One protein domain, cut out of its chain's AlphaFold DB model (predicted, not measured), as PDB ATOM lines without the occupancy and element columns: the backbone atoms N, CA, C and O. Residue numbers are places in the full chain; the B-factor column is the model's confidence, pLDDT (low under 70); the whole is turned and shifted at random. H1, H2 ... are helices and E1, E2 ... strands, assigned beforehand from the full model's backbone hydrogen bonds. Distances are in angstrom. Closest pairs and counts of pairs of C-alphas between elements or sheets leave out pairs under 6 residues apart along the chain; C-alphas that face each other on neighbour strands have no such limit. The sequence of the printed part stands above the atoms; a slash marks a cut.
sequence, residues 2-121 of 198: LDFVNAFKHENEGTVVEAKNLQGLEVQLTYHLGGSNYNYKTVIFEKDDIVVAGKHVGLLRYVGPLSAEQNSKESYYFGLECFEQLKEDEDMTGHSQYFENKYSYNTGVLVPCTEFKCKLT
ATOM      1  N   LEU A   2     207.772 252.195 242.133       56.84
ATOM      2  CA  LEU A   2     206.541 251.403 242.330       56.84
ATOM      3  C   LEU A   2     205.298 251.982 241.634       56.84
ATOM      4  O   LEU A   2     204.555 251.228 241.010       56.84
ATOM      5  N   ASP A   3     205.121 253.305 241.645       64.56
ATOM      6  CA  ASP A   3     203.998 253.963 240.962       64.56
ATOM      7  C   ASP A   3     204.047 253.800 239.435       64.56
ATOM      8  O   ASP A   3     203.010 253.670 238.790       64.56
ATOM      9  N   PHE A   4     205.249 253.743 238.852       65.69
ATOM     10  CA  PHE A   4     205.445 253.452 237.431       65.69
ATOM     11  C   PHE A   4     205.042 252.009 237.125       65.69
ATOM     12  O   PHE A   4     204.181 251.772 236.286       65.69
ATOM     13  N   VAL A   5     205.604 251.037 237.849       63.75
ATOM     14  CA  VAL A   5     205.318 249.604 237.653       63.75
ATOM     15  C   VAL A   5     203.826 249.305 237.814       63.75
ATOM     16  O   VAL A   5     203.262 248.519 237.055       63.75
ATOM     17  N   ASN A   6     203.178 249.945 238.788       69.56
ATOM     18  CA  ASN A   6     201.751 249.783 239.037       69.56
ATOM     19  C   ASN A   6     200.880 250.438 237.958       69.56
ATOM     20  O   ASN A   6     199.806 249.918 237.667       69.56
ATOM     21  N   ALA A   7     201.339 251.532 237.345       66.44
ATOM     22  CA  ALA A   7     200.615 252.214 236.274       66.44
ATOM     23  C   ALA A   7     200.593 251.427 234.953       66.44
ATOM     24  O   ALA A   7     199.700 251.641 234.139       66.44
ATOM     25  N   PHE A   8     201.544 250.512 234.746       65.62
ATOM     26  CA  PHE A   8     201.623 249.661 233.554       65.62
ATOM     27  C   PHE A   8     201.083 248.244 233.767       65.62
ATOM     28  O   PHE A   8     201.458 247.307 233.060       65.62
ATOM     29  N   LYS A   9     200.163 248.072 234.720       57.59
ATOM     30  CA  LYS A   9     199.312 246.881 234.772       57.59
ATOM     31  C   LYS A   9     198.300 246.950 233.624       57.59
ATOM     32  O   LYS A   9     197.276 247.572 233.843       57.59
ATOM     33  N   HIS A  10     198.530 246.355 232.444       55.34
ATOM     34  CA  HIS A  10     197.409 246.108 231.514       55.34
ATOM     35  C   HIS A  10     197.574 245.004 230.446       55.34
ATOM     36  O   HIS A  10     198.665 244.706 229.968       55.34
ATOM     37  N   GLU A  11     196.379 244.499 230.088       46.56
ATOM     38  CA  GLU A  11     195.862 243.610 229.021       46.56
ATOM     39  C   GLU A  11     195.779 242.097 229.224       46.56
ATOM     40  O   GLU A  11     194.875 241.487 228.662       46.56
ATOM     41  N   ASN A  12     196.584 241.478 230.083       49.59
ATOM     42  CA  ASN A  12     196.424 240.051 230.360       49.59
ATOM     43  C   ASN A  12     196.123 239.862 231.848       49.59
ATOM     44  O   ASN A  12     197.044 239.784 232.653       49.59
ATOM     45  N   GLU A  13     194.846 239.770 232.222       53.28
ATOM     46  CA  GLU A  13     194.375 239.487 233.596       53.28
ATOM     47  C   GLU A  13     194.716 238.061 234.081       53.28
ATOM     48  O   GLU A  13     194.064 237.504 234.962       53.28
ATOM     49  N   GLY A  14     195.728 237.439 233.481       59.12
ATOM     50  CA  GLY A  14     196.171 236.099 233.802       59.12
ATOM     51  C   GLY A  14     197.560 236.110 234.409       59.12
ATOM     52  O   GLY A  14     198.427 236.881 234.000       59.12
ATOM     53  N   THR A  15     197.780 235.225 235.374       69.44
ATOM     54  CA  THR A  15     199.131 234.968 235.887       69.44
ATOM     55  C   THR A  15     199.879 234.159 234.834       69.44
ATOM     56  O   THR A  15     199.327 233.182 234.316       69.44
ATOM     57  N   VAL A  16     201.100 234.565 234.473       75.06
ATOM     58  CA  VAL A  16     201.957 233.726 233.626       75.06
ATOM     59  C   VAL A  16     202.324 232.497 234.446       75.06
ATOM     60  O   VAL A  16     202.902 232.615 235.521       75.06
ATOM     61  N   VAL A  17     201.963 231.323 233.946       76.50
ATOM     62  CA  VAL A  17     202.211 230.041 234.621       76.50
ATOM     63  C   VAL A  17     203.390 229.294 234.019       76.50
ATOM     64  O   VAL A  17     203.995 228.459 234.679       76.50
ATOM     65  N   GLU A  18     203.726 229.586 232.763       79.69
ATOM     66  CA  GLU A  18     204.813 228.918 232.065       79.69
ATOM     67  C   GLU A  18     205.398 229.832 230.987       79.69
ATOM     68  O   GLU A  18     204.683 230.604 230.342       79.69
ATOM     69  N   ALA A  19     206.704 229.710 230.771       78.12
ATOM     70  CA  ALA A  19     207.414 230.320 229.661       78.12
ATOM     71  C   ALA A  19     208.193 229.240 228.905       78.12
ATOM     72  O   ALA A  19     208.836 228.386 229.517       78.12
ATOM     73  N   LYS A  20     208.150 229.287 227.574       78.50
ATOM     74  CA  LYS A  20     208.944 228.427 226.689       78.50
ATOM     75  C   LYS A  20     209.677 229.284 225.679       78.50
ATOM     76  O   LYS A  20     209.062 230.110 225.009       78.50
ATOM     77  N   ASN A  21     210.981 229.080 225.543       73.38
ATOM     78  CA  ASN A  21     211.714 229.660 224.427       73.38
ATOM     79  C   ASN A  21     211.353 228.891 223.156       73.38
ATOM     80  O   ASN A  21     211.405 227.660 223.135       73.38
ATOM     81  N   LEU A  22     210.945 229.627 222.127       68.88
ATOM     82  CA  LEU A  22     210.706 229.059 220.809       68.88
ATOM     83  C   LEU A  22     212.018 229.066 220.027       68.88
ATOM     84  O   LEU A  22     212.506 227.995 219.674       68.88
ATOM     85  N   GLN A  23     212.601 230.251 219.806       64.38
ATOM     86  CA  GLN A  23     213.932 230.449 219.226       64.38
ATOM     87  C   GLN A  23     214.521 231.810 219.639       64.38
ATOM     88  O   GLN A  23     213.900 232.857 219.459       64.38
ATOM     89  N   GLY A  24     215.767 231.834 220.121       66.94
ATOM     90  CA  GLY A  24     216.477 233.085 220.407       66.94
ATOM     91  C   GLY A  24     215.785 233.933 221.482       66.94
ATOM     92  O   GLY A  24     215.766 233.544 222.646       66.94
ATOM     93  N   LEU A  25     215.258 235.102 221.099       67.88
ATOM     94  CA  LEU A  25     214.527 236.024 221.987       67.88
ATOM     95  C   LEU A  25     212.993 235.882 221.876       67.88
ATOM     96  O   LEU A  25     212.248 236.714 222.391       67.88
ATOM     97  N   GLU A  26     212.498 234.851 221.196       74.75
ATOM     98  CA  GLU A  26     211.066 234.559 221.120       74.75
ATOM     99  C   GLU A  26     210.638 233.687 222.298       74.75
ATOM    100  O   GLU A  26     211.106 232.556 222.452       74.75
ATOM    101  N   VAL A  27     209.720 234.203 223.120       75.56
ATOM    102  CA  VAL A  27     209.191 233.478 224.278       75.56
ATOM    103  C   VAL A  27     207.694 233.305 224.125       75.56
ATOM    104  O   VAL A  27     206.930 234.265 224.012       75.56
ATOM    105  N   GLN A  28     207.252 232.059 224.163       79.69
ATOM    106  CA  GLN A  28     205.853 231.739 224.358       79.69
ATOM    107  C   GLN A  28     205.527 231.811 225.845       79.69
ATOM    108  O   GLN A  28     206.126 231.097 226.646       79.69
ATOM    109  N   LEU A  29     204.583 232.678 226.203       80.50
ATOM    110  CA  LEU A  29     204.086 232.819 227.564       80.50
ATOM    111  C   LEU A  29     202.694 232.186 227.653       80.50
ATOM    112  O   LEU A  29     201.795 232.501 226.865       80.50
ATOM    113  N   THR A  30     202.518 231.288 228.615       77.06
ATOM    114  CA  THR A  30     201.235 230.660 228.937       77.06
ATOM    115  C   THR A  30     200.616 231.401 230.111       77.06
ATOM    116  O   THR A  30     201.235 231.530 231.167       77.06
ATOM    117  N   TYR A  31     199.387 231.874 229.940       74.81
ATOM    118  CA  TYR A  31     198.642 232.627 230.940       74.81
ATOM    119  C   TYR A  31     197.462 231.802 231.445       74.81
ATOM    120  O   TYR A  31     196.724 231.205 230.658       74.81
ATOM    121  N   HIS A  32     197.243 231.836 232.753       69.50
ATOM    122  CA  HIS A  32     196.003 231.369 233.357       69.50
ATOM    123  C   HIS A  32     195.071 232.562 233.572       69.50
ATOM    124  O   HIS A  32     195.300 233.358 234.484       69.50
ATOM    125  N   LEU A  33     194.037 232.702 232.741       64.94
ATOM    126  CA  LEU A  33     192.991 233.714 232.932       64.94
ATOM    127  C   LEU A  33     191.972 233.185 233.944       64.94
ATOM    128  O   LEU A  33     191.669 231.994 233.949       64.94
ATOM    129  N   GLY A  34     191.468 234.051 234.827       57.19
ATOM    130  CA  GLY A  34     190.485 233.679 235.848       57.19
ATOM    131  C   GLY A  34     189.245 233.027 235.229       57.19
ATOM    132  O   GLY A  34     188.363 233.721 234.738       57.19
ATOM    133  N   GLY A  35     189.206 231.690 235.233       54.34
ATOM    134  CA  GLY A  35     188.163 230.893 234.587       54.34
ATOM    135  C   GLY A  35     188.719 229.707 233.798       54.34
ATOM    136  O   GLY A  35     188.545 229.665 232.588       54.34
ATOM    137  N   SER A  36     189.384 228.761 234.481       58.19
ATOM    138  CA  SER A  36     189.728 227.374 234.067       58.19
ATOM    139  C   SER A  36     190.438 227.122 232.722       58.19
ATOM    140  O   SER A  36     190.877 226.000 232.483       58.19
ATOM    141  N   ASN A  37     190.598 228.125 231.862       65.00
ATOM    142  CA  ASN A  37     191.162 227.996 230.527       65.00
ATOM    143  C   ASN A  37     192.550 228.639 230.471       65.00
ATOM    144  O   ASN A  37     192.735 229.816 230.795       65.00
ATOM    145  N   TYR A  38     193.525 227.856 230.011       68.81
ATOM    146  CA  TYR A  38     194.859 228.343 229.685       68.81
ATOM    147  C   TYR A  38     194.844 228.997 228.308       68.81
ATOM    148  O   TYR A  38     194.379 228.399 227.338       68.81
ATOM    149  N   ASN A  39     195.395 230.204 228.220       72.06
ATOM    150  CA  ASN A  39     195.619 230.890 226.956       72.06
ATOM    151  C   ASN A  39     197.115 231.053 226.705       72.06
ATOM    152  O   ASN A  39     197.887 231.400 227.598       72.06
ATOM    153  N   TYR A  40     197.513 230.840 225.456       73.38
ATOM    154  CA  TYR A  40     198.893 231.002 225.018       73.38
ATOM    155  C   TYR A  40     199.037 232.330 224.286       73.38
ATOM    156  O   TYR A  40     198.258 232.639 223.383       73.38
ATOM    157  N   LYS A  41     200.059 233.107 224.638       77.69
ATOM    158  CA  LYS A  41     200.446 234.306 223.896       77.69
ATOM    159  C   LYS A  41     201.942 234.258 223.651       77.69
ATOM    160  O   LYS A  41     202.751 234.272 224.575       77.69
ATOM    161  N   THR A  42     202.309 234.217 222.379       78.00
ATOM    162  CA  THR A  42     203.707 234.354 221.983       78.00
ATOM    163  C   THR A  42     204.092 235.823 222.032       78.00
ATOM    164  O   THR A  42     203.455 236.660 221.391       78.00
ATOM    165  N   VAL A  43     205.128 236.138 222.805       79.94
ATOM    166  CA  VAL A  43     205.695 237.479 222.902       79.94
ATOM    167  C   VAL A  43     207.098 237.444 222.313       79.94
ATOM    168  O   VAL A  43     207.976 236.703 222.751       79.94
ATOM    169  N   ILE A  44     207.300 238.260 221.284       82.75
ATOM    170  CA  ILE A  44     208.593 238.388 220.620       82.75
ATOM    171  C   ILE A  44     209.355 239.530 221.279       82.75
ATOM    172  O   ILE A  44     208.888 240.682 221.301       82.75
ATOM    173  N   PHE A  45     210.538 239.207 221.790       85.50
ATOM    174  CA  PHE A  45     211.444 240.183 222.358       85.50
ATOM    175  C   PHE A  45     212.613 240.478 221.421       85.50
ATOM    176  O   PHE A  45     213.084 239.641 220.655       85.50
ATOM    177  N   GLU A  46     213.105 241.701 221.509       83.56
ATOM    178  CA  GLU A  46     214.343 242.163 220.919       83.56
ATOM    179  C   GLU A  46     215.287 242.624 222.029       83.56
ATOM    180  O   GLU A  46     214.885 243.072 223.104       83.56
ATOM    181  N   LYS A  47     216.587 242.552 221.742       82.56
ATOM    182  CA  LYS A  47     217.594 243.150 222.613       82.56
ATOM    183  C   LYS A  47     217.299 244.642 222.770       82.56
ATOM    184  O   LYS A  47     217.070 245.326 221.769       82.56
ATOM    185  N   ASP A  48     217.402 245.128 224.003       85.06
ATOM    186  CA  ASP A  48     217.108 246.508 224.405       85.06
ATOM    187  C   ASP A  48     215.611 246.872 224.431       85.06
ATOM    188  O   ASP A  48     215.281 248.053 224.525       85.06
ATOM    189  N   ASP A  49     214.701 245.897 224.375       87.12
ATOM    190  CA  ASP A  49     213.292 246.153 224.686       87.12
ATOM    191  C   ASP A  49     213.112 246.609 226.134       87.12
ATOM    192  O   ASP A  49     213.797 246.125 227.035       87.12
ATOM    193  N   ILE A  50     212.148 247.502 226.369       89.12
ATOM    194  CA  ILE A  50     211.782 247.929 227.720       89.12
ATOM    195  C   ILE A  50     210.765 246.935 228.273       89.12
ATOM    196  O   ILE A  50     209.664 246.795 227.736       89.12
ATOM    197  N   VAL A  51     211.133 246.246 229.347       89.94
ATOM    198  CA  VAL A  51     210.320 245.194 229.957       89.94
ATOM    199  C   VAL A  51     210.007 245.558 231.400       89.94
ATOM    200  O   VAL A  51     210.871 246.028 232.144       89.94
ATOM    201  N   VAL A  52     208.754 245.324 231.785       89.88
ATOM    202  CA  VAL A  52     208.298 245.354 233.172       89.88
ATOM    203  C   VAL A  52     208.092 243.912 233.618       89.88
ATOM    204  O   VAL A  52     207.231 243.207 233.081       89.88
ATOM    205  N   ALA A  53     208.869 243.482 234.606       88.56
ATOM    206  CA  ALA A  53     208.748 242.163 235.215       88.56
ATOM    207  C   ALA A  53     208.901 242.285 236.735       88.56
ATOM    208  O   ALA A  53     209.818 242.947 237.227       88.56
ATOM    209  N   GLY A  54     207.962 241.711 237.485       87.50
ATOM    210  CA  GLY A  54     207.938 241.823 238.940       87.50
ATOM    211  C   GLY A  54     207.847 243.280 239.391       87.50
ATOM    212  O   GLY A  54     206.928 244.018 239.011       87.50
ATOM    213  N   LYS A  55     208.808 243.712 240.207       87.50
ATOM    214  CA  LYS A  55     208.980 245.112 240.639       87.50
ATOM    215  C   LYS A  55     209.967 245.911 239.777       87.50
ATOM    216  O   LYS A  55     210.182 247.089 240.052       87.50
ATOM    217  N   HIS A  56     210.558 245.290 238.760       88.62
ATOM    218  CA  HIS A  56     211.667 245.849 237.995       88.62
ATOM    219  C   HIS A  56     211.214 246.391 236.639       88.62
ATOM    220  O   HIS A  56     210.305 245.862 235.991       88.62
ATOM    221  N   VAL A  57     211.887 247.458 236.209       88.00
ATOM    222  CA  VAL A  57     211.757 248.042 234.872       88.00
ATOM    223  C   VAL A  57     213.151 248.239 234.319       88.00
ATOM    224  O   VAL A  57     213.976 248.930 234.925       88.00
ATOM    225  N   GLY A  58     213.410 247.651 233.159       88.75
ATOM    226  CA  GLY A  58     214.736 247.698 232.572       88.75
ATOM    227  C   GLY A  58     214.759 247.342 231.101       88.75
ATOM    228  O   GLY A  58     213.737 247.048 230.479       88.75
ATOM    229  N   LEU A  59     215.968 247.389 230.559       89.25
ATOM    230  CA  LEU A  59     216.267 246.973 229.202       89.25
ATOM    231  C   LEU A  59     216.566 245.483 229.180       89.25
ATOM    232  O   LEU A  59     217.385 244.991 229.958       89.25
ATOM    233  N   LEU A  60     215.945 244.777 228.248       89.31
ATOM    234  CA  LEU A  60     216.153 243.355 228.079       89.31
ATOM    235  C   LEU A  60     217.548 243.067 227.519       89.31
ATOM    236  O   LEU A  60     217.925 243.526 226.431       89.31
ATOM    237  N   ARG A  61     218.309 242.267 228.264       88.25
ATOM    238  CA  ARG A  61     219.669 241.841 227.922       88.25
ATOM    239  C   ARG A  61     219.773 240.351 227.641       88.25
ATOM    240  O   ARG A  61     220.531 239.982 226.744       88.25
ATOM    241  N   TYR A  62     219.005 239.539 228.360       87.75
ATOM    242  CA  TYR A  62     219.041 238.085 228.277       87.75
ATOM    243  C   TYR A  62     217.638 237.489 228.395       87.75
ATOM    244  O   TYR A  62     216.786 238.023 229.103       87.75
ATOM    245  N   VAL A  63     217.424 236.375 227.703       87.69
ATOM    246  CA  VAL A  63     216.244 235.519 227.827       87.69
ATOM    247  C   VAL A  63     216.730 234.086 227.718       87.69
ATOM    248  O   VAL A  63     217.259 233.698 226.676       87.69
ATOM    249  N   GLY A  64     216.542 233.290 228.762       84.94
ATOM    250  CA  GLY A  64     216.984 231.905 228.715       84.94
ATOM    251  C   GLY A  64     216.928 231.190 230.057       84.94
ATOM    252  O   GLY A  64     216.559 231.796 231.068       84.94
ATOM    253  N   PRO A  65     217.282 229.897 230.063       84.81
ATOM    254  CA  PRO A  65     217.438 229.135 231.293       84.81
ATOM    255  C   PRO A  65     218.664 229.624 232.072       84.81
ATOM    256  O   PRO A  65     219.576 230.229 231.506       84.81
ATOM    257  N   LEU A  66     218.704 229.346 233.370       84.12
ATOM    258  CA  LEU A  66     219.910 229.540 234.177       84.12
ATOM    259  C   LEU A  66     220.738 228.250 234.201       84.12
ATOM    260  O   LEU A  66     220.216 227.157 233.974       84.12
ATOM    261  N   SER A  67     222.038 228.368 234.464       78.56
ATOM    262  CA  SER A  67     222.915 227.219 234.694       78.56
ATOM    263  C   SER A  67     222.435 226.412 235.902       78.56
ATOM    264  O   SER A  67     222.015 226.997 236.902       78.56
ATOM    265  N   ALA A  68     222.582 225.085 235.854       66.44
ATOM    266  CA  ALA A  68     222.141 224.168 236.913       66.44
ATOM    267  C   ALA A  68     222.681 224.517 238.318       66.44
ATOM    268  O   ALA A  68     222.021 224.251 239.316       66.44
ATOM    269  N   GLU A  69     223.842 225.170 238.397       64.38
ATOM    270  CA  GLU A  69     224.474 225.615 239.646       64.38
ATOM    271  C   GLU A  69     223.675 226.690 240.405       64.38
ATOM    272  O   GLU A  69     223.861 226.862 241.607       64.38
ATOM    273  N   GLN A  70     222.755 227.401 239.741       66.25
ATOM    274  CA  GLN A  70     221.989 228.495 240.346       66.25
ATOM    275  C   GLN A  70     220.658 228.070 240.994       66.25
ATOM    276  O   GLN A  70     219.897 228.945 241.403       66.25
ATOM    277  N   ASN A  71     220.366 226.765 241.133       59.31
ATOM    278  CA  ASN A  71     219.129 226.249 241.756       59.31
ATOM    279  C   ASN A  71     217.868 227.009 241.291       59.31
ATOM    280  O   ASN A  71     217.085 227.531 242.092       59.31
ATOM    281  N   SER A  72     217.690 227.114 239.973       65.38
ATOM    282  CA  SER A  72     216.569 227.846 239.391       65.38
ATOM    283  C   SER A  72     215.242 227.156 239.703       65.38
ATOM    284  O   SER A  72     215.038 225.995 239.352       65.38
ATOM    285  N   LYS A  73     214.318 227.891 240.329       70.69
ATOM    286  CA  LYS A  73     212.941 227.427 240.574       70.69
ATOM    287  C   LYS A  73     212.082 227.443 239.310       70.69
ATOM    288  O   LYS A  73     211.046 226.790 239.279       70.69
ATOM    289  N   GLU A  74     212.510 228.183 238.289       76.00
ATOM    290  CA  GLU A  74     211.790 228.333 237.030       76.00
ATOM    291  C   GLU A  74     212.626 227.947 235.816       76.00
ATOM    292  O   GLU A  74     213.856 227.935 235.852       76.00
ATOM    293  N   SER A  75     211.934 227.655 234.716       78.31
ATOM    294  CA  SER A  75     212.550 227.212 233.465       78.31
ATOM    295  C   SER A  75     213.251 228.341 232.701       78.31
ATOM    296  O   SER A  75     214.214 228.077 231.985       78.31
ATOM    297  N   TYR A  76     212.776 229.589 232.818       85.69
ATOM    298  CA  TYR A  76     213.269 230.726 232.033       85.69
ATOM    299  C   TYR A  76     213.267 232.031 232.824       85.69
ATOM    300  O   TYR A  76     212.362 232.298 233.614       85.69
ATOM    301  N   TYR A  77     214.275 232.858 232.549       88.38
ATOM    302  CA  TYR A  77     214.491 234.146 233.193       88.38
ATOM    303  C   TYR A  77     214.743 235.246 232.163       88.38
ATOM    304  O   TYR A  77     215.352 235.025 231.110       88.38
ATOM    305  N   PHE A  78     214.328 236.457 232.519       89.50
ATOM    306  CA  PHE A  78     214.769 237.696 231.904       89.50
ATOM    307  C   PHE A  78     216.005 238.216 232.624       89.50
ATOM    308  O   PHE A  78     215.967 238.452 233.828       89.50
ATOM    309  N   GLY A  79     217.076 238.478 231.883       90.81
ATOM    310  CA  GLY A  79     218.137 239.366 232.345       90.81
ATOM    311  C   GLY A  79     217.803 240.796 231.968       90.81
ATOM    312  O   GLY A  79     217.740 241.126 230.778       90.81
ATOM    313  N   LEU A  80     217.568 241.628 232.977       90.12
ATOM    314  CA  LEU A  80     217.208 243.028 232.827       90.12
ATOM    315  C   LEU A  80     218.335 243.914 233.344       90.12
ATOM    316  O   LEU A  80     218.838 243.724 234.448       90.12
ATOM    317  N   GLU A  81     218.673 244.932 232.563       89.00
ATOM    318  CA  GLU A  81     219.444 246.070 233.049       89.00
ATOM    319  C   GLU A  81     218.467 247.172 233.471       89.00
ATOM    320  O   GLU A  81     217.866 247.849 232.630       89.00
ATOM    321  N   CYS A  82     218.259 247.300 234.777       85.94
ATOM    322  CA  CYS A  82     217.294 248.200 235.392       85.94
ATOM    323  C   CYS A  82     217.667 249.673 235.217       85.94
ATOM    324  O   CYS A  82     218.838 250.049 235.174       85.94
ATOM    325  N   PHE A  83     216.643 250.526 235.155       81.38
ATOM    326  CA  PHE A  83     216.834 251.980 235.143       81.38
ATOM    327  C   PHE A  83     217.109 252.570 236.533       81.38
ATOM    328  O   PHE A  83     217.640 253.673 236.632       81.38
ATOM    329  N   GLU A  84     216.734 251.856 237.594       79.25
ATOM    330  CA  GLU A  84     217.085 252.192 238.973       79.25
ATOM    331  C   GLU A  84     218.279 251.351 239.437       79.25
ATOM    332  O   GLU A  84     218.462 250.216 238.992       79.25
ATOM    333  N   GLN A  85     219.078 251.923 240.342       78.94
ATOM    334  CA  GLN A  85     220.097 251.170 241.066       78.94
ATOM    335  C   GLN A  85     219.420 250.166 241.991       78.94
ATOM    336  O   GLN A  85     218.494 250.503 242.733       78.94
ATOM    337  N   LEU A  86     219.900 248.935 241.925       80.38
ATOM    338  CA  LEU A  86     219.461 247.837 242.760       80.38
ATOM    339  C   LEU A  86     220.198 247.883 244.096       80.38
ATOM    340  O   LEU A  86     221.303 248.421 244.212       80.38
ATOM    341  N   LYS A  87     219.565 247.306 245.115       79.56
ATOM    342  CA  LYS A  87     220.256 246.994 246.364       79.56
ATOM    343  C   LYS A  87     221.271 245.874 246.105       79.56
ATOM    344  O   LYS A  87     221.087 245.085 245.182       79.56
ATOM    345  N   GLU A  88     222.334 245.817 246.905       71.25
ATOM    346  CA  GLU A  88     223.446 244.868 246.707       71.25
ATOM    347  C   GLU A  88     223.003 243.397 246.686       71.25
ATOM    348  O   GLU A  88     223.616 242.585 246.007       71.25
ATOM    349  N   ASP A  89     221.922 243.059 247.387       74.75
ATOM    350  CA  ASP A  89     221.335 241.717 247.460       74.75
ATOM    351  C   ASP A  89     220.509 241.322 246.224       74.75
ATOM    352  O   ASP A  89     220.264 240.139 245.995       74.75
ATOM    353  N   GLU A  90     220.070 242.298 245.428       69.81
ATOM    354  CA  GLU A  90     219.285 242.081 244.206       69.81
ATOM    355  C   GLU A  90     220.139 242.153 242.941       69.81
ATOM    356  O   GLU A  90     219.692 241.761 241.859       69.81
ATOM    357  N   ASP A  91     221.351 242.688 243.064       70.19
ATOM    358  CA  ASP A  91     222.225 242.887 241.934       70.19
ATOM    359  C   ASP A  91     223.000 241.624 241.565       70.19
ATOM    360  O   ASP A  91     223.658 240.975 242.372       70.19
ATOM    361  N   MET A  92     222.958 241.324 240.277       69.31
ATOM    362  CA  MET A  92     223.604 240.177 239.668       69.31
ATOM    363  C   MET A  92     224.771 240.600 238.764       69.31
ATOM    364  O   MET A  92     225.163 239.817 237.897       69.31
ATOM    365  N   THR A  93     225.369 241.794 238.934       60.34
ATOM    366  CA  THR A  93     226.561 242.193 238.143       60.34
ATOM    367  C   THR A  93     227.728 241.215 238.268       60.34
ATOM    368  O   THR A  93     228.524 241.105 237.336       60.34
ATOM    369  N   GLY A  94     227.810 240.457 239.366       55.22
ATOM    370  CA  GLY A  94     228.787 239.378 239.544       55.22
ATOM    371  C   GLY A  94     228.583 238.166 238.620       55.22
ATOM    372  O   GLY A  94     229.494 237.355 238.473       55.22
ATOM    373  N   HIS A  95     227.429 238.042 237.955       61.66
ATOM    374  CA  HIS A  95     227.079 236.929 237.066       61.66
ATOM    375  C   HIS A  95     227.146 237.328 235.583       61.66
ATOM    376  O   HIS A  95     226.192 237.135 234.822       61.66
ATOM    377  N   SER A  96     228.312 237.824 235.154       60.22
ATOM    378  CA  SER A  96     228.617 238.214 233.762       60.22
ATOM    379  C   SER A  96     228.361 237.119 232.718       60.22
ATOM    380  O   SER A  96     228.277 237.408 231.525       60.22
ATOM    381  N   GLN A  97     228.188 235.869 233.157       70.19
ATOM    382  CA  GLN A  97     227.883 234.720 232.307       70.19
ATOM    383  C   GLN A  97     226.581 234.854 231.496       70.19
ATOM    384  O   GLN A  97     226.462 234.215 230.453       70.19
ATOM    385  N   TYR A  98     225.616 235.675 231.933       76.88
ATOM    386  CA  TYR A  98     224.331 235.829 231.231       76.88
ATOM    387  C   TYR A  98     224.239 237.112 230.416       76.88
ATOM    388  O   TYR A  98     223.762 237.104 229.278       76.88
ATOM    389  N   PHE A  99     224.671 238.229 230.996       77.25
ATOM    390  CA  PHE A  99     224.772 239.498 230.297       77.25
ATOM    391  C   PHE A  99     225.712 240.454 231.024       77.25
ATOM    392  O   PHE A  99     225.848 240.424 232.242       77.25
ATOM    393  N   GLU A 100     226.327 241.341 230.251       77.69
ATOM    394  CA  GLU A 100     227.094 242.462 230.780       77.69
ATOM    395  C   GLU A 100     226.200 243.700 230.887       77.69
ATOM    396  O   GLU A 100     225.487 244.057 229.935       77.69
ATOM    397  N   ASN A 101     226.280 244.386 232.027       74.06
ATOM    398  CA  ASN A 101     225.698 245.713 232.179       74.06
ATOM    399  C   ASN A 101     226.476 246.711 231.324       74.06
ATOM    400  O   ASN A 101     227.706 246.706 231.289       74.06
ATOM    401  N   LYS A 102     225.760 247.592 230.628       72.69
ATOM    402  CA  LYS A 102     226.377 248.620 229.787       72.69
ATOM    403  C   LYS A 102     226.508 249.968 230.476       72.69
ATOM    404  O   LYS A 102     227.344 250.759 230.048       72.69
ATOM    405  N   TYR A 103     225.646 250.272 231.440       64.88
ATOM    406  CA  TYR A 103     225.450 251.647 231.903       64.88
ATOM    407  C   TYR A 103     225.946 251.892 233.309       64.88
ATOM    408  O   TYR A 103     226.485 252.963 233.573       64.88
ATOM    409  N   SER A 104     225.745 250.937 234.209       66.62
ATOM    410  CA  SER A 104     226.110 251.114 235.605       66.62
ATOM    411  C   SER A 104     226.406 249.778 236.265       66.62
ATOM    412  O   SER A 104     225.848 248.737 235.913       66.62
ATOM    413  N   TYR A 105     227.269 249.850 237.270       68.56
ATOM    414  CA  TYR A 105     227.320 248.838 238.310       68.56
ATOM    415  C   TYR A 105     225.986 248.847 239.064       68.56
ATOM    416  O   TYR A 105     225.331 249.892 239.169       68.56
ATOM    417  N   ASN A 106     225.584 247.691 239.564       77.31
ATOM    418  CA  ASN A 106     224.403 247.518 240.395       77.31
ATOM    419  C   ASN A 106     223.051 247.772 239.722       77.31
ATOM    420  O   ASN A 106     222.142 248.345 240.318       77.31
ATOM    421  N   THR A 107     222.907 247.375 238.459       83.12
ATOM    422  CA  THR A 107     221.637 247.486 237.721       83.12
ATOM    423  C   THR A 107     221.193 246.177 237.076       83.12
ATOM    424  O   THR A 107     220.167 246.159 236.400       83.12
ATOM    425  N   GLY A 108     221.939 245.083 237.244       88.00
ATOM    426  CA  GLY A 108     221.649 243.825 236.560       88.00
ATOM    427  C   GLY A 108     220.785 242.934 237.438       88.00
ATOM    428  O   GLY A 108     221.177 242.626 238.552       88.00
ATOM    429  N   VAL A 109     219.637 242.476 236.946       89.25
ATOM    430  CA  VAL A 109     218.783 241.530 237.681       89.25
ATOM    431  C   VAL A 109     218.319 240.395 236.779       89.25
ATOM    432  O   VAL A 109     218.084 240.585 235.584       89.25
ATOM    433  N   LEU A 110     218.169 239.210 237.368       89.38
ATOM    434  CA  LEU A 110     217.504 238.069 236.751       89.38
ATOM    435  C   LEU A 110     216.104 237.943 237.346       89.38
ATOM    436  O   LEU A 110     215.954 237.706 238.541       89.38
ATOM    437  N   VAL A 111     215.084 238.106 236.510       89.31
ATOM    438  CA  VAL A 111     213.679 238.032 236.920       89.31
ATOM    439  C   VAL A 111     213.035 236.819 236.257       89.31
ATOM    440  O   VAL A 111     213.186 236.664 235.041       89.31
ATOM    441  N   PRO A 112     212.327 235.957 237.001       89.06
ATOM    442  CA  PRO A 112     211.640 234.821 236.405       89.06
ATOM    443  C   PRO A 112     210.622 235.264 235.347       89.06
ATOM    444  O   PRO A 112     209.969 236.305 235.484       89.06
ATOM    445  N   CYS A 113     210.482 234.499 234.263       87.88
ATOM    446  CA  CYS A 113     209.578 234.886 233.178       87.88
ATOM    447  C   CYS A 113     208.098 234.871 233.589       87.88
ATOM    448  O   CYS A 113     207.296 235.566 232.961       87.88
ATOM    449  N   THR A 114     207.728 234.142 234.644       84.19
ATOM    450  CA  THR A 114     206.374 234.176 235.227       84.19
ATOM    451  C   THR A 114     206.015 235.539 235.824       84.19
ATOM    452  O   THR A 114     204.843 235.906 235.894       84.19
ATOM    453  N   GLU A 115     207.010 236.346 236.194       87.44
ATOM    454  CA  GLU A 115     206.790 237.698 236.701       87.44
ATOM    455  C   GLU A 115     206.610 238.731 235.578       87.44
ATOM    456  O   GLU A 115     206.479 239.929 235.856       87.44
ATOM    457  N   PHE A 116     206.596 238.310 234.306       87.38
ATOM    458  CA  PHE A 116     206.345 239.196 233.174       87.38
ATOM    459  C   PHE A 116     205.012 239.933 233.325       87.38
ATOM    460  O   PHE A 116     203.952 239.314 233.425       87.38
ATOM    461  N   LYS A 117     205.052 241.265 233.252       85.50
ATOM    462  CA  LYS A 117     203.844 242.098 233.229       85.50
ATOM    463  C   LYS A 117     203.559 242.593 231.824       85.50
ATOM    464  O   LYS A 117     202.495 242.320 231.276       85.50
ATOM    465  N   CYS A 118     204.507 243.316 231.237       85.94
ATOM    466  CA  CYS A 118     204.333 243.886 229.910       85.94
ATOM    467  C   CYS A 118     205.664 244.289 229.269       85.94
ATOM    468  O   CYS A 118     206.691 244.476 229.926       85.94
ATOM    469  N   LYS A 119     205.611 244.444 227.946       88.00
ATOM    470  CA  LYS A 119     206.643 245.087 227.137       88.00
ATOM    471  C   LYS A 119     206.157 246.493 226.815       88.00
ATOM    472  O   LYS A 119     205.044 246.652 226.319       88.00
ATOM    473  N   LEU A 120     206.978 247.492 227.107       85.44
ATOM    474  CA  LEU A 120     206.645 248.893 226.888       85.44
ATOM    475  C   LEU A 120     207.256 249.382 225.588       85.44
ATOM    476  O   LEU A 120     208.428 249.135 225.291       85.44
ATOM    477  N   THR A 121     206.475 250.141 224.832       82.19
ATOM    478  CA  THR A 121     207.032 250.964 223.770       82.19
ATOM    479  C   THR A 121     207.607 252.245 224.361       82.19
ATOM    480  O   THR A 121     207.246 252.707 225.444       82.19
TER     481      THR A 121
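Overview. This is residues 2 to 121 of the 198 residues of an uncharacterized protein of Reticulomyxa filosa (UniProt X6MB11). Two strongly twisted sheets stand partly face to face with their strands crossed: a five-strand sheet, E7 E6 E5 E4 E8, and a three-strand sheet, E1 E2 E3. The short helix H1 lies near E4 and E5, and the E2 to E3 turn and the long E6 to E7 loop hold opposite ends of the longest axis. The printed part has 120 residues, with one named helix and eight named strands in the order H1 E1 E2 E3 E4 E5 E6 E7 E8. Both sheets are antiparallel and the class is mostly strand. The whole is compact, with a radius of gyration of the C-alphas of 14.0 A and spans of 43 by 35 by 24 A.

Along the chain. H1 is residues 2 to 7, with C-alpha 2 at (206.541, 251.403, 242.330). E1, residues 14 to 23, is 23.7 A long and bends by 66 degrees at residue 17. E2, residues 26 to 33, is 21.6 A long, and E3, residues 38 to 44, is 19.3 A. E4 is residues 50 to 53. E5, residues 56 to 64, is 17.6 A long and bends by 93 degrees at residue 59. E6 is residues 77 to 82, 14.5 A, and E7 is residues 108 to 112, 13.5 A. E8, residues 116 to 120, ends with C-alpha 120 at (206.645, 248.893, 226.888).

Arrangement. In the five-strand sheet, E4 E5 E6 E7 form a meander, each strand the antiparallel neighbour of the one before. Within hydrogen-bond range are N 53 and O 56 at 3.1 A across the neighbour strands E4 and E5, N 61 and O 79 at 2.8 A across E5 and E6, and N 80 and O 109 at 2.9 A across E6 and E7. E8 is an edge strand beside E4, with N 120 and O 50 at 2.8 A. E1 E2 E3 form a second meander, with N 17 and O 30 at 2.9 A and N 29 and O 41 at 2.9 A. The two sheets form a sandwich, two sheets face to face, with strands at 76 degrees; the closest C-alphas of E1 and E8, Val 16 and Phe 116, are 7.0 A apart. H1 is on the larger sheet at a height of 9.2 A; its closest C-alphas to E4 are Val 5 and Val 52, 6.9 A. Every O i to N i+4 pair in H1 is within hydrogen-bond range.

Size, cuts and confidence. The C-alphas farthest apart, Ser 36 and Tyr 105, are 43.5 A apart. The printed part has no cut. The links E5 to E6, 12 residues, and E6 to E7, 25 residues, are long. The mean pLDDT of the printed part is 76.0; 39 residues are under 70, among them residues 2 to 15 and 32 to 38.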